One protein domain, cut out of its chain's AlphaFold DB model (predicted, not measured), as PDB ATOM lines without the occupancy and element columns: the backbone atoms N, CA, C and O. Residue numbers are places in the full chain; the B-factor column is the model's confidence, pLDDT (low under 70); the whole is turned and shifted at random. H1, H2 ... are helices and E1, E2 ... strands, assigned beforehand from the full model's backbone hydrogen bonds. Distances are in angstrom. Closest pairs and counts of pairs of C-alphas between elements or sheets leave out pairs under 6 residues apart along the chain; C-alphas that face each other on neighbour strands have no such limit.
ATOM      1  N   ILE A 915     -58.202 -34.018 -39.691       66.88
ATOM      2  CA  ILE A 915     -56.895 -34.127 -39.052       66.88
ATOM      3  C   ILE A 915     -57.027 -33.577 -37.627       66.88
ATOM      4  O   ILE A 915     -57.771 -32.625 -37.398       66.88
ATOM      5  N   GLN A 916     -56.333 -34.169 -36.660       64.12
ATOM      6  CA  GLN A 916     -56.374 -33.752 -35.258       64.12
ATOM      7  C   GLN A 916     -54.979 -33.295 -34.819       64.12
ATOM      8  O   GLN A 916     -54.043 -34.091 -34.845       64.12
ATOM      9  N   GLY A 917     -54.852 -32.019 -34.445       57.56
ATOM     10  CA  GLY A 917     -53.634 -31.462 -33.854       57.56
ATOM     11  C   GLY A 917     -53.460 -31.908 -32.402       57.56
ATOM     12  O   GLY A 917     -54.428 -32.313 -31.745       57.56
ATOM     13  N   ALA A 918     -52.232 -31.825 -31.885       52.53
ATOM     14  CA  ALA A 918     -51.913 -32.251 -30.518       52.53
ATOM     15  C   ALA A 918     -52.721 -31.466 -29.470       52.53
ATOM     16  O   ALA A 918     -53.214 -32.041 -28.500       52.53
ATOM     17  N   ASN A 919     -52.965 -30.180 -29.743       55.00
ATOM     18  CA  ASN A 919     -53.701 -29.259 -28.875       55.00
ATOM     19  C   ASN A 919     -55.230 -29.488 -28.878       55.00
ATOM     20  O   ASN A 919     -55.990 -28.705 -28.315       55.00
ATOM     21  N   GLY A 920     -55.715 -30.568 -29.505       58.31
ATOM     22  CA  GLY A 920     -57.132 -30.952 -29.545       58.31
ATOM     23  C   GLY A 920     -57.958 -30.249 -30.626       58.31
ATOM     24  O   GLY A 920     -59.100 -30.648 -30.875       58.31
ATOM     25  N   HIS A 921     -57.381 -29.259 -31.310       63.47
ATOM     26  CA  HIS A 921     -57.968 -28.629 -32.492       63.47
ATOM     27  C   HIS A 921     -58.105 -29.663 -33.621       63.47
ATOM     28  O   HIS A 921     -57.224 -30.498 -33.847       63.47
ATOM     29  N   ARG A 922     -59.237 -29.634 -34.332       67.88
ATOM     30  CA  ARG A 922     -59.527 -30.552 -35.444       67.88
ATOM     31  C   ARG A 922     -59.685 -29.755 -36.728       67.88
ATOM     32  O   ARG A 922     -60.526 -28.867 -36.787       67.88
ATOM     33  N   PHE A 923     -58.926 -30.104 -37.756       70.94
ATOM     34  CA  PHE A 923     -58.946 -29.441 -39.053       70.94
ATOM     35  C   PHE A 923     -59.560 -30.368 -40.100       70.94
ATOM     36  O   PHE A 923     -59.010 -31.423 -40.405       70.94
ATOM     37  N   LYS A 924     -60.712 -29.987 -40.649       73.19
ATOM     38  CA  LYS A 924     -61.307 -30.633 -41.821       73.19
ATOM     39  C   LYS A 924     -60.735 -29.984 -43.082       73.19
ATOM     40  O   LYS A 924     -60.709 -28.765 -43.177       73.19
ATOM     41  N   VAL A 925     -60.296 -30.775 -44.051       73.62
ATOM     42  CA  VAL A 925     -59.781 -30.311 -45.348       73.62
ATOM     43  C   VAL A 925     -60.782 -30.698 -46.430       73.62
ATOM     44  O   VAL A 925     -61.267 -31.830 -46.426       73.62
ATOM     45  N   VAL A 926     -61.123 -29.766 -47.321       70.56
ATOM     46  CA  VAL A 926     -62.081 -29.949 -48.421       70.56
ATOM     47  C   VAL A 926     -61.542 -29.229 -49.662       70.56
ATOM     48  O   VAL A 926     -61.627 -28.005 -49.771       70.56
ATOM     49  N   GLY A 927     -60.940 -29.982 -50.586       73.12
ATOM     50  CA  GLY A 927     -60.103 -29.393 -51.636       73.12
ATOM     51  C   GLY A 927     -58.926 -28.624 -51.022       73.12
ATOM     52  O   GLY A 927     -58.310 -29.093 -50.072       73.12
ATOM     53  N   GLU A 928     -58.651 -27.420 -51.522       63.59
ATOM     54  CA  GLU A 928     -57.591 -26.530 -51.007       63.59
ATOM     55  C   GLU A 928     -57.958 -25.837 -49.676       63.59
ATOM     56  O   GLU A 928     -57.118 -25.181 -49.052       63.59
ATOM     57  N   LYS A 929     -59.216 -25.953 -49.225       72.44
ATOM     58  CA  LYS A 929     -59.727 -25.247 -48.045       72.44
ATOM     59  C   LYS A 929     -59.608 -26.070 -46.771       72.44
ATOM     60  O   LYS A 929     -60.032 -27.223 -46.707       72.44
ATOM     61  N   TRP A 930     -59.102 -25.420 -45.734       81.81
ATOM     62  CA  TRP A 930     -58.970 -25.923 -44.377       81.81
ATOM     63  C   TRP A 930     -60.033 -25.283 -43.473       81.81
ATOM     64  O   TRP A 930     -60.378 -24.105 -43.602       81.81
ATOM     65  N   TYR A 931     -60.568 -26.085 -42.558       78.56
ATOM     66  CA  TYR A 931     -61.703 -25.757 -41.704       78.56
ATOM     67  C   TYR A 931     -61.396 -26.177 -40.270       78.56
ATOM     68  O   TYR A 931     -61.392 -27.366 -39.954       78.56
ATOM     69  N   GLU A 932     -61.171 -25.216 -39.386       78.38
ATOM     70  CA  GLU A 932     -61.034 -25.484 -37.956       78.38
ATOM     71  C   GLU A 932     -62.404 -25.850 -37.371       78.38
ATOM     72  O   GLU A 932     -63.397 -25.180 -37.667       78.38
ATOM     73  N   LEU A 933     -62.479 -26.910 -36.565       78.75
ATOM     74  CA  LEU A 933     -63.716 -27.431 -35.988       78.75
ATOM     75  C   LEU A 933     -63.741 -27.304 -34.463       78.75
ATOM     76  O   LEU A 933     -62.799 -27.697 -33.774       78.75
ATOM     77  N   ASP A 934     -64.882 -26.863 -33.936       73.25
ATOM     78  CA  ASP A 934     -65.164 -26.835 -32.503       73.25
ATOM     79  C   ASP A 934     -65.364 -28.248 -31.907       73.25
ATOM     80  O   ASP A 934     -65.354 -29.273 -32.602       73.25
ATOM     81  N   ALA A 935     -65.601 -28.324 -30.594       67.62
ATOM     82  CA  ALA A 935     -65.891 -29.584 -29.903       67.62
ATOM     83  C   ALA A 935     -67.151 -30.304 -30.439       67.62
ATOM     84  O   ALA A 935     -67.194 -31.536 -30.444       67.62
ATOM     85  N   SER A 936     -68.143 -29.564 -30.954       67.38
ATOM     86  CA  SER A 936     -69.370 -30.113 -31.554       67.38
ATOM     87  C   SER A 936     -69.188 -30.637 -32.987       67.38
ATOM     88  O   SER A 936     -70.096 -31.271 -33.524       67.38
ATOM     89  N   GLY A 937     -68.016 -30.417 -33.596       63.94
ATOM     90  CA  GLY A 937     -67.718 -30.788 -34.982       63.94
ATOM     91  C   GLY A 937     -68.211 -29.763 -36.009       63.94
ATOM     92  O   GLY A 937     -68.339 -30.096 -37.186       63.94
ATOM     93  N   ARG A 938     -68.511 -28.533 -35.579       67.56
ATOM     94  CA  ARG A 938     -68.931 -27.420 -36.438       67.56
ATOM     95  C   ARG A 938     -67.755 -26.510 -36.766       67.56
ATOM     96  O   ARG A 938     -66.836 -26.354 -35.970       67.56
ATOM     97  N   GLN A 939     -67.819 -25.895 -37.941       71.12
ATOM     98  CA  GLN A 939     -66.831 -24.942 -38.439       71.12
ATOM     99  C   GLN A 939     -66.705 -23.723 -37.512       71.12
ATOM    100  O   GLN A 939     -67.670 -22.984 -37.316       71.12
ATOM    101  N   LEU A 940     -65.501 -23.521 -36.981       74.81
ATOM    102  CA  LEU A 940     -65.080 -22.376 -36.177       74.81
ATOM    103  C   LEU A 940     -64.326 -21.343 -37.036       74.81
ATOM    104  O   LEU A 940     -64.522 -20.143 -36.853       74.81
ATOM    105  N   ARG A 941     -63.529 -21.798 -38.017       74.62
ATOM    106  CA  ARG A 941     -62.776 -20.948 -38.960       74.62
ATOM    107  C   ARG A 941     -62.631 -21.613 -40.334       74.62
ATOM    108  O   ARG A 941     -62.663 -22.835 -40.432       74.62
ATOM    109  N   GLU A 942     -62.462 -20.807 -41.380       83.69
ATOM    110  CA  GLU A 942     -62.107 -21.220 -42.751       83.69
ATOM    111  C   GLU A 942     -60.805 -20.526 -43.174       83.69
ATOM    112  O   GLU A 942     -60.537 -19.413 -42.714       83.69
ATOM    113  N   GLY A 943     -60.026 -21.154 -44.054       79.94
ATOM    114  CA  GLY A 943     -58.851 -20.551 -44.691       79.94
ATOM    115  C   GLY A 943     -58.058 -21.549 -45.535       79.94
ATOM    116  O   GLY A 943     -58.424 -22.719 -45.633       79.94
ATOM    117  N   THR A 944     -56.957 -21.114 -46.138       79.69
ATOM    118  CA  THR A 944     -55.939 -22.010 -46.722       79.69
ATOM    119  C   THR A 944     -54.940 -22.477 -45.655       79.69
ATOM    120  O   THR A 944     -54.775 -21.825 -44.623       79.69
ATOM    121  N   LYS A 945     -54.202 -23.575 -45.886       77.19
ATOM    122  CA  LYS A 945     -53.145 -24.013 -44.946       77.19
ATOM    123  C   LYS A 945     -52.099 -22.920 -44.693       77.19
ATOM    124  O   LYS A 945     -51.683 -22.726 -43.552       77.19
ATOM    125  N   ARG A 946     -51.736 -22.163 -45.740       81.38
ATOM    126  CA  ARG A 946     -50.860 -20.983 -45.648       81.38
ATOM    127  C   ARG A 946     -51.418 -19.955 -44.661       81.38
ATOM    128  O   ARG A 946     -50.671 -19.489 -43.811       81.38
ATOM    129  N   GLU A 947     -52.712 -19.642 -44.725       78.69
ATOM    130  CA  GLU A 947     -53.364 -18.705 -43.797       78.69
ATOM    131  C   GLU A 947     -53.417 -19.212 -42.351       78.69
ATOM    132  O   GLU A 947     -53.275 -18.405 -41.437       78.69
ATOM    133  N   PHE A 948     -53.591 -20.521 -42.123       78.19
ATOM    134  CA  PHE A 948     -53.527 -21.093 -40.772       78.19
ATOM    135  C   PHE A 948     -52.107 -21.013 -40.192       78.19
ATOM    136  O   PHE A 948     -51.930 -20.469 -39.104       78.19
ATOM    137  N   VAL A 949     -51.075 -21.439 -40.931       79.69
ATOM    138  CA  VAL A 949     -49.671 -21.334 -40.480       79.69
ATOM    139  C   VAL A 949     -49.261 -19.868 -40.269       79.69
ATOM    140  O   VAL A 949     -48.714 -19.518 -39.223       79.69
ATOM    141  N   ALA A 950     -49.610 -18.975 -41.203       81.12
ATOM    142  CA  ALA A 950     -49.370 -17.531 -41.105       81.12
ATOM    143  C   ALA A 950     -50.258 -16.805 -40.073       81.12
ATOM    144  O   ALA A 950     -50.135 -15.583 -39.910       81.12
ATOM    145  N   GLN A 951     -51.174 -17.518 -39.410       77.88
ATOM    146  CA  GLN A 951     -51.941 -17.033 -38.268       77.88
ATOM    147  C   GLN A 951     -51.341 -17.526 -36.954       77.88
ATOM    148  O   GLN A 951     -51.105 -16.686 -36.088       77.88
ATOM    149  N   SER A 952     -51.086 -18.831 -36.800       78.38
ATOM    150  CA  SER A 952     -50.521 -19.400 -35.564       78.38
ATOM    151  C   SER A 952     -49.167 -18.775 -35.223       78.38
ATOM    152  O   SER A 952     -48.861 -18.529 -34.062       78.38
ATOM    153  N   LEU A 953     -48.385 -18.419 -36.247       79.00
ATOM    154  CA  LEU A 953     -47.112 -17.721 -36.080       79.00
ATOM    155  C   LEU A 953     -47.219 -16.199 -35.917       79.00
ATOM    156  O   LEU A 953     -46.228 -15.576 -35.555       79.00
ATOM    157  N   ARG A 954     -48.372 -15.567 -36.174       79.19
ATOM    158  CA  ARG A 954     -48.474 -14.097 -36.296       79.19
ATOM    159  C   ARG A 954     -48.214 -13.343 -34.992       79.19
ATOM    160  O   ARG A 954     -47.689 -12.233 -35.020       79.19
ATOM    161  N   ASP A 955     -48.578 -13.946 -33.865       73.81
ATOM    162  CA  ASP A 955     -48.379 -13.359 -32.535       73.81
ATOM    163  C   ASP A 955     -46.991 -13.701 -31.952       73.81
ATOM    164  O   ASP A 955     -46.455 -12.957 -31.119       73.81
ATOM    165  N   LEU A 956     -46.383 -14.789 -32.446       79.06
ATOM    166  CA  LEU A 956     -45.033 -15.254 -32.112       79.06
ATOM    167  C   LEU A 956     -43.950 -14.495 -32.893       79.06
ATOM    168  O   LEU A 956     -42.943 -14.112 -32.312       79.06
ATOM    169  N   VAL A 957     -44.166 -14.271 -34.192       86.31
ATOM    170  CA  VAL A 957     -43.159 -13.816 -35.160       86.31
ATOM    171  C   VAL A 957     -43.707 -12.635 -35.967       86.31
ATOM    172  O   VAL A 957     -44.450 -12.794 -36.936       86.31
ATOM    173  N   LYS A 958     -43.337 -11.422 -35.557       82.88
ATOM    174  CA  LYS A 958     -43.893 -10.147 -36.041       82.88
ATOM    175  C   LYS A 958     -43.066  -9.519 -37.160       82.88
ATOM    176  O   LYS A 958     -43.573  -8.649 -37.865       82.88
ATOM    177  N   SER A 959     -41.815  -9.944 -37.336       86.00
ATOM    178  CA  SER A 959     -40.924  -9.467 -38.399       86.00
ATOM    179  C   SER A 959     -39.998 -10.571 -38.935       86.00
ATOM    180  O   SER A 959     -39.732 -11.549 -38.227       86.00
ATOM    181  N   PRO A 960     -39.449 -10.419 -40.158       85.38
ATOM    182  CA  PRO A 960     -38.402 -11.302 -40.676       85.38
ATOM    183  C   PRO A 960     -37.159 -11.364 -39.773       85.38
ATOM    184  O   PRO A 960     -36.520 -12.406 -39.681       85.38
ATOM    185  N   GLN A 961     -36.834 -10.271 -39.075       83.19
ATOM    186  CA  GLN A 961     -35.730 -10.196 -38.116       83.19
ATOM    187  C   GLN A 961     -35.988 -11.056 -36.866       83.19
ATOM    188  O   GLN A 961     -35.076 -11.720 -36.377       83.19
ATOM    189  N   GLU A 962     -37.229 -11.076 -36.366       85.44
ATOM    190  CA  GLU A 962     -37.640 -11.941 -35.252       85.44
ATOM    191  C   GLU A 962     -37.579 -13.419 -35.695       85.44
ATOM    192  O   GLU A 962     -36.970 -14.239 -35.008       85.44
ATOM    193  N   LEU A 963     -38.046 -13.737 -36.914       88.25
ATOM    194  CA  LEU A 963     -37.911 -15.078 -37.508       88.25
ATOM    195  C   LEU A 963     -36.446 -15.524 -37.630       88.25
ATOM    196  O   LEU A 963     -36.123 -16.642 -37.240       88.25
ATOM    197  N   TYR A 964     -35.558 -14.659 -38.133       88.88
ATOM    198  CA  TYR A 964     -34.117 -14.922 -38.221       88.88
ATOM    199  C   TYR A 964     -33.509 -15.235 -36.848       88.88
ATOM    200  O   TYR A 964     -32.772 -16.213 -36.714       88.88
ATOM    201  N   SER A 965     -33.849 -14.447 -35.816       84.50
ATOM    202  CA  SER A 965     -33.321 -14.665 -34.463       84.50
ATOM    203  C   SER A 965     -33.688 -16.043 -33.906       84.50
ATOM    204  O   SER A 965     -32.793 -16.762 -33.456       84.50
ATOM    205  N   TYR A 966     -34.952 -16.460 -34.044       85.19
ATOM    206  CA  TYR A 966     -35.385 -17.797 -33.640       85.19
ATOM    207  C   TYR A 966     -34.783 -18.892 -34.523       85.19
ATOM    208  O   TYR A 966     -34.398 -19.936 -34.009       85.19
ATOM    209  N   TRP A 967     -34.669 -18.684 -35.839       86.38
ATOM    210  CA  TRP A 967     -34.198 -19.731 -36.751       86.38
ATOM    211  C   TRP A 967     -32.705 -20.039 -36.614       86.38
ATOM    212  O   TRP A 967     -32.291 -21.184 -36.792       86.38
ATOM    213  N   VAL A 968     -31.892 -19.037 -36.271       83.19
ATOM    214  CA  VAL A 968     -30.454 -19.193 -36.004       83.19
ATOM    215  C   VAL A 968     -30.183 -19.893 -34.668       83.19
ATOM    216  O   VAL A 968     -29.170 -20.583 -34.533       83.19
ATOM    217  N   ASN A 969     -31.063 -19.740 -33.677       82.19
ATOM    218  CA  ASN A 969     -30.934 -20.402 -32.385       82.19
ATOM    219  C   ASN A 969     -31.578 -21.798 -32.425       82.19
ATOM    220  O   ASN A 969     -32.794 -21.925 -32.509       82.19
ATOM    221  N   GLY A 970     -30.777 -22.862 -32.320       75.69
ATOM    222  CA  GLY A 970     -31.267 -24.243 -32.423       75.69
ATOM    223  C   GLY A 970     -32.369 -24.622 -31.420       75.69
ATOM    224  O   GLY A 970     -33.240 -25.421 -31.760       75.69
ATOM    225  N   GLU A 971     -32.383 -24.036 -30.216       77.75
ATOM    226  CA  GLU A 971     -33.435 -24.307 -29.224       77.75
ATOM    227  C   GLU A 971     -34.747 -23.581 -29.565       77.75
ATOM    228  O   GLU A 971     -35.814 -24.192 -29.537       77.75
ATOM    229  N   GLU A 972     -34.678 -22.309 -29.969       82.50
ATOM    230  CA  GLU A 972     -35.855 -21.515 -30.361       82.50
ATOM    231  C   GLU A 972     -36.428 -21.979 -31.707       82.50
ATOM    232  O   GLU A 972     -37.642 -22.142 -31.822       82.50
ATOM    233  N   ARG A 973     -35.577 -22.321 -32.687       86.19
ATOM    234  CA  ARG A 973     -35.966 -22.997 -33.937       86.19
ATOM    235  C   ARG A 973     -36.731 -24.278 -33.643       86.19
ATOM    236  O   ARG A 973     -37.769 -24.523 -34.254       86.19
ATOM    237  N   LYS A 974     -36.236 -25.105 -32.716       81.50
ATOM    238  CA  LYS A 974     -36.913 -26.351 -32.355       81.50
ATOM    239  C   LYS A 974     -38.267 -26.083 -31.700       81.50
ATOM    240  O   LYS A 974     -39.240 -26.705 -32.107       81.50
ATOM    241  N   LEU A 975     -38.347 -25.154 -30.744       81.62
ATOM    242  CA  LEU A 975     -39.614 -24.767 -30.112       81.62
ATOM    243  C   LEU A 975     -40.630 -24.253 -31.145       81.62
ATOM    244  O   LEU A 975     -41.780 -24.680 -31.125       81.62
ATOM    245  N   LEU A 976     -40.192 -23.421 -32.094       83.12
ATOM    246  CA  LEU A 976     -41.014 -22.910 -33.193       83.12
ATOM    247  C   LEU A 976     -41.536 -24.042 -34.098       83.12
ATOM    248  O   LEU A 976     -42.717 -24.069 -34.437       83.12
ATOM    249  N   ILE A 977     -40.670 -24.991 -34.470       81.38
ATOM    250  CA  ILE A 977     -41.013 -26.149 -35.310       81.38
ATOM    251  C   ILE A 977     -41.931 -27.138 -34.576       81.38
ATOM    252  O   ILE A 977     -42.834 -27.697 -35.197       81.38
ATOM    253  N   ASP A 978     -41.707 -27.385 -33.285       79.44
ATOM    254  CA  ASP A 978     -42.509 -28.333 -32.512       79.44
ATOM    255  C   ASP A 978     -43.881 -27.731 -32.157       79.44
ATOM    256  O   ASP A 978     -44.887 -28.393 -32.406       79.44
ATOM    257  N   GLN A 979     -43.969 -26.452 -31.761       74.81
ATOM    258  CA  GLN A 979     -45.257 -25.756 -31.619       74.81
ATOM    259  C   GLN A 979     -46.044 -25.745 -32.944       74.81
ATOM    260  O   GLN A 979     -47.248 -26.000 -32.961       74.81
ATOM    261  N   LEU A 980     -45.366 -25.533 -34.080       75.94
ATOM    262  CA  LEU A 980     -45.999 -25.609 -35.399       75.94
ATOM    263  C   LEU A 980     -46.637 -26.970 -35.704       75.94
ATOM    264  O   LEU A 980     -47.615 -26.989 -36.444       75.94
ATOM    265  N   LYS A 981     -46.109 -28.078 -35.160       73.38
ATOM    266  CA  LYS A 981     -46.693 -29.431 -35.283       73.38
ATOM    267  C   LYS A 981     -47.848 -29.671 -34.305       73.38
ATOM    268  O   LYS A 981     -48.669 -30.555 -34.545       73.38
ATOM    269  N   GLU A 982     -47.890 -28.944 -33.188       67.50
ATOM    270  CA  GLU A 982     -48.973 -29.042 -32.205       67.50
ATOM    271  C   GLU A 982     -50.225 -28.276 -32.659       67.50
ATOM    272  O   GLU A 982     -51.340 -28.796 -32.527       67.50
ATOM    273  N   ASP A 983     -50.026 -27.083 -33.239       62.66
ATOM    274  CA  ASP A 983     -51.083 -26.176 -33.705       62.66
ATOM    275  C   ASP A 983     -51.540 -26.442 -35.156       62.66
ATOM    276  O   ASP A 983     -52.713 -26.238 -35.474       62.66
ATOM    277  N   VAL A 984     -50.650 -26.886 -36.057       62.31
ATOM    278  CA  VAL A 984     -50.942 -27.120 -37.490       62.31
ATOM    279  C   VAL A 984     -50.227 -28.394 -37.981       62.31
ATOM    280  O   VAL A 984     -49.395 -28.980 -37.296       62.31
ATOM    281  N   VAL A 985     -50.545 -28.889 -39.181       64.12
ATOM    282  CA  VAL A 985     -49.784 -29.999 -39.783       64.12
ATOM    283  C   VAL A 985     -48.433 -29.483 -40.282       64.12
ATOM    284  O   VAL A 985     -48.398 -28.595 -41.134       64.12
ATOM    285  N   GLY A 986     -47.355 -30.070 -39.748       73.62
ATOM    286  CA  GLY A 986     -45.978 -29.568 -39.801       73.62
ATOM    287  C   GLY A 986     -45.385 -29.251 -41.181       73.62
ATOM    288  O   GLY A 986     -45.906 -29.633 -42.235       73.62
ATOM    289  N   LEU A 987     -44.257 -28.533 -41.142       80.25
ATOM    290  CA  LEU A 987     -43.628 -27.852 -42.283       80.25
ATOM    291  C   LEU A 987     -43.322 -28.764 -43.473       80.25
ATOM    292  O   LEU A 987     -43.543 -28.353 -44.608       80.25
ATOM    293  N   ASP A 988     -42.944 -30.017 -43.234       74.81
ATOM    294  CA  ASP A 988     -42.686 -31.023 -44.274       74.81
ATOM    295  C   ASP A 988     -43.923 -31.240 -45.165       74.81
ATOM    296  O   ASP A 988     -43.845 -31.363 -46.387       74.81
ATOM    297  N   THR A 989     -45.109 -31.210 -44.549       75.00
ATOM    298  CA  THR A 989     -46.390 -31.347 -45.255       75.00
ATOM    299  C   THR A 989     -46.847 -30.013 -45.856       75.00
ATOM    300  O   THR A 989     -47.676 -29.998 -46.757       75.00
ATOM    301  N   LEU A 990     -46.364 -28.867 -45.364       80.38
ATOM    302  CA  LEU A 990     -46.616 -27.563 -45.991       80.38
ATOM    303  C   LEU A 990     -45.790 -27.413 -47.279       80.38
ATOM    304  O   LEU A 990     -46.349 -27.053 -48.311       80.38
ATOM    305  N   ALA A 991     -44.504 -27.776 -47.237       80.38
ATOM    306  CA  ALA A 991     -43.617 -27.824 -48.398       80.38
ATOM    307  C   ALA A 991     -44.164 -28.762 -49.487       80.38
ATOM    308  O   ALA A 991     -44.233 -28.386 -50.657       80.38
ATOM    309  N   ALA A 992     -44.624 -29.958 -49.095       76.25
ATOM    310  CA  ALA A 992     -45.218 -30.928 -50.013       76.25
ATOM    311  C   ALA A 992     -46.534 -30.436 -50.648       76.25
ATOM    312  O   ALA A 992     -46.693 -30.549 -51.861       76.25
ATOM    313  N   GLU A 993     -47.462 -29.858 -49.871       72.19
ATOM    314  CA  GLU A 993     -48.726 -29.316 -50.406       72.19
ATOM    315  C   GLU A 993     -48.512 -28.111 -51.332       72.19
ATOM    316  O   GLU A 993     -49.237 -27.958 -52.311       72.19
ATOM    317  N   MET A 994     -47.500 -27.278 -51.066       77.44
ATOM    318  CA  MET A 994     -47.130 -26.162 -51.944       77.44
ATOM    319  C   MET A 994     -46.280 -26.592 -53.155       77.44
ATOM    320  O   MET A 994     -45.964 -25.750 -53.990       77.44
ATOM    321  N   ASN A 995     -45.934 -27.883 -53.274       77.31
ATOM    322  CA  ASN A 995     -45.055 -28.444 -54.307       77.31
ATOM    323  C   ASN A 995     -43.652 -27.790 -54.343       77.31
ATOM    324  O   ASN A 995     -43.091 -27.536 -55.409       77.31
ATOM    325  N   LEU A 996     -43.090 -27.514 -53.158       82.12
ATOM    326  CA  LEU A 996     -41.805 -26.836 -52.938       82.12
ATOM    327  C   LEU A 996     -40.875 -27.620 -51.974       82.12
ATOM    328  O   LEU A 996     -40.465 -27.072 -50.952       82.12
ATOM    329  N   PRO A 997     -40.524 -28.894 -52.249       76.38
ATOM    330  CA  PRO A 997     -39.678 -29.696 -51.353       76.38
ATOM    331  C   PRO A 997     -38.206 -29.239 -51.293       76.38
ATOM    332  O   PRO A 997     -37.521 -29.540 -50.323       76.38
ATOM    333  N   GLU A 998     -37.728 -28.506 -52.306       78.62
ATOM    334  CA  GLU A 998     -36.339 -28.015 -52.413       78.62
ATOM    335  C   GLU A 998     -36.096 -26.676 -51.675       78.62
ATOM    336  O   GLU A 998     -34.970 -26.169 -51.625       78.62
ATOM    337  N   VAL A 999     -37.162 -26.063 -51.148       85.69
ATOM    338  CA  VAL A 999     -37.139 -24.777 -50.431       85.69
ATOM    339  C   VAL A 999     -36.808 -25.011 -48.961       85.69
ATOM    340  O   VAL A 999     -37.377 -25.903 -48.332       85.69
ATOM    341  N   ASP A1000     -35.917 -24.195 -48.388       86.94
ATOM    342  CA  ASP A1000     -35.641 -24.317 -46.957       86.94
ATOM    343  C   ASP A1000     -36.843 -23.890 -46.104       86.94
ATOM    344  O   ASP A1000     -37.569 -22.951 -46.432       86.94
ATOM    345  N   TYR A1001     -37.037 -24.550 -44.966       87.12
ATOM    346  CA  TYR A1001     -38.150 -24.263 -44.066       87.12
ATOM    347  C   TYR A1001     -38.111 -22.827 -43.504       87.12
ATOM    348  O   TYR A1001     -39.172 -22.273 -43.215       87.12
ATOM    349  N   TYR A1002     -36.938 -22.183 -43.444       88.56
ATOM    350  CA  TYR A1002     -36.816 -20.747 -43.189       88.56
ATOM    351  C   TYR A1002     -37.506 -19.909 -44.273       88.56
ATOM    352  O   TYR A1002     -38.346 -19.068 -43.959       88.56
ATOM    353  N   ASP A1003     -37.205 -20.153 -45.551       88.69
ATOM    354  CA  ASP A1003     -37.761 -19.389 -46.673       88.69
ATOM    355  C   ASP A1003     -39.228 -19.715 -46.939       88.69
ATOM    356  O   ASP A1003     -40.009 -18.818 -47.256       88.69
ATOM    357  N   LEU A1004     -39.636 -20.964 -46.701       88.44
ATOM    358  CA  LEU A1004     -41.044 -21.343 -46.658       88.44
ATOM    359  C   LEU A1004     -41.793 -20.506 -45.611       88.44
ATOM    360  O   LEU A1004     -42.837 -19.939 -45.922       88.44
ATOM    361  N   LEU A1005     -41.250 -20.361 -44.395       88.75
ATOM    362  CA  LEU A1005     -41.852 -19.522 -43.354       88.75
ATOM    363  C   LEU A1005     -41.809 -18.025 -43.685       88.75
ATOM    364  O   LEU A1005     -42.815 -17.342 -43.485       88.75
ATOM    365  N   ARG A1006     -40.701 -17.512 -44.237       89.88
ATOM    366  CA  ARG A1006     -40.585 -16.118 -44.706       89.88
ATOM    367  C   ARG A1006     -41.639 -15.790 -45.759       89.88
ATOM    368  O   ARG A1006     -42.290 -14.750 -45.668       89.88
ATOM    369  N   HIS A1007     -41.843 -16.684 -46.722       88.50
ATOM    370  CA  HIS A1007     -42.875 -16.543 -47.737       88.50
ATOM    371  C   HIS A1007     -44.283 -16.647 -47.127       88.50
ATOM    372  O   HIS A1007     -45.140 -15.798 -47.371       88.50
ATOM    373  N   VAL A1008     -44.534 -17.641 -46.273       87.56
ATOM    374  CA  VAL A1008     -45.843 -17.860 -45.632       87.56
ATOM    375  C   VAL A1008     -46.279 -16.663 -44.778       87.56
ATOM    376  O   VAL A1008     -47.427 -16.240 -44.905       87.56
ATOM    377  N   LEU A1009     -45.382 -16.091 -43.965       87.06
ATOM    378  CA  LEU A1009     -45.667 -14.962 -43.068       87.06
ATOM    379  C   LEU A1009     -45.620 -13.583 -43.740       87.06
ATOM    380  O   LEU A1009     -46.482 -12.746 -43.465       87.06
ATOM    381  N   PHE A1010     -44.605 -13.339 -44.574       87.06
ATOM    382  CA  PHE A1010     -44.213 -11.995 -45.025       87.06
ATOM    383  C   PHE A1010     -44.237 -11.820 -46.556       87.06
ATOM    384  O   PHE A1010     -43.850 -10.763 -47.044       87.06
ATOM    385  N   ASP A1011     -44.681 -12.839 -47.305       84.00
ATOM    386  CA  ASP A1011     -44.738 -12.882 -48.782       84.00
ATOM    387  C   ASP A1011     -43.390 -12.592 -49.477       84.00
ATOM    388  O   ASP A1011     -43.326 -12.142 -50.618       84.00
TER     389      ASP A1011
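This is residues 915 to 1011 of the 1113 residues of the protein "Helicase ATP-binding domain-containing protein" of Tengunoibacter tsumagoiensis (UniProt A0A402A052). A small three-stranded sheet, E1, E2 and E3, makes one end of an elongated domain, and a lobe of helices makes the other, with H1 as the join between them. In that lobe H2 and H5 lie side by side, while H3, the longest helix, reaches back from H2 toward H1. The 97 printed residues hold three strands, then five helices, in the order E1 E2 E3 H1 H2 H3 H4 H5; the sheet, E1 - E2 - E3, is antiparallel, and the class is mixed, helices and strands. The whole is compact, with a radius of gyration of the C-alphas of 13.5 A and spans of 40 by 25 by 19 A.

Start at residues 915 to 916, which pair antiparallel with residues 922 to 923 of E1, residues 922 to 926. E2, residues 929 to 933, forms a hairpin with E1; look for N 924 and O 931, 2.8 A apart. E3, residues 939 to 944, forms a hairpin with E2, with N 930 and O 943 at 2.8 A, and completes a meander, each strand the antiparallel neighbour of the one before. H1, residues 945 to 952, is on the sheet at a height over the sheet of 9.2 A. H2, residues 960 to 968, is apart from H1. H3, residues 970 to 983, touches H2 only at the corner, with C-alphas 967 and 973 closest at 4.7 A. With residues 980 to 983 alone H3 only just touches H1, by 3 pairs of C-alphas within 8 A, closest 952 and 983 at 7.0 A. H4, residues 987 to 993, is apart from H2. H5, residues 1001 to 1010, touches H1 about perpendicular at 80 degrees, C-alphas 950 and 1009 being closest at 4.9 A. H5 touches H2 at a shallow tilt of 19 degrees, opposite ways, closest at C-alphas 960 and 1006, 6.6 A. In H1 to H5 every O i to N i+4 pair is within hydrogen-bond range.

Find C-alpha 922 at (-59.527, -30.552, -35.444), where E1 begins; E1 measures 13.2 A, E2 12.9 A and E3 14.0 A. H1 covers 10.8 A, H2 12.1 A and H4 9.7 A. H3 runs 20.0 A from C-alpha 970 at (-31.267, -24.243, -32.423). H5 runs 13.7 A to C-alpha 1010 at (-44.213, -11.995, -45.025).

The C-alphas of Ser 936 and Val 968, 40.7 A apart, are the two farthest apart. The printed part has no cut, and no link is long. Its mean pLDDT is 77.4; residues 915 to 922, 928, 935 to 938 and 982 to 985 are under 70.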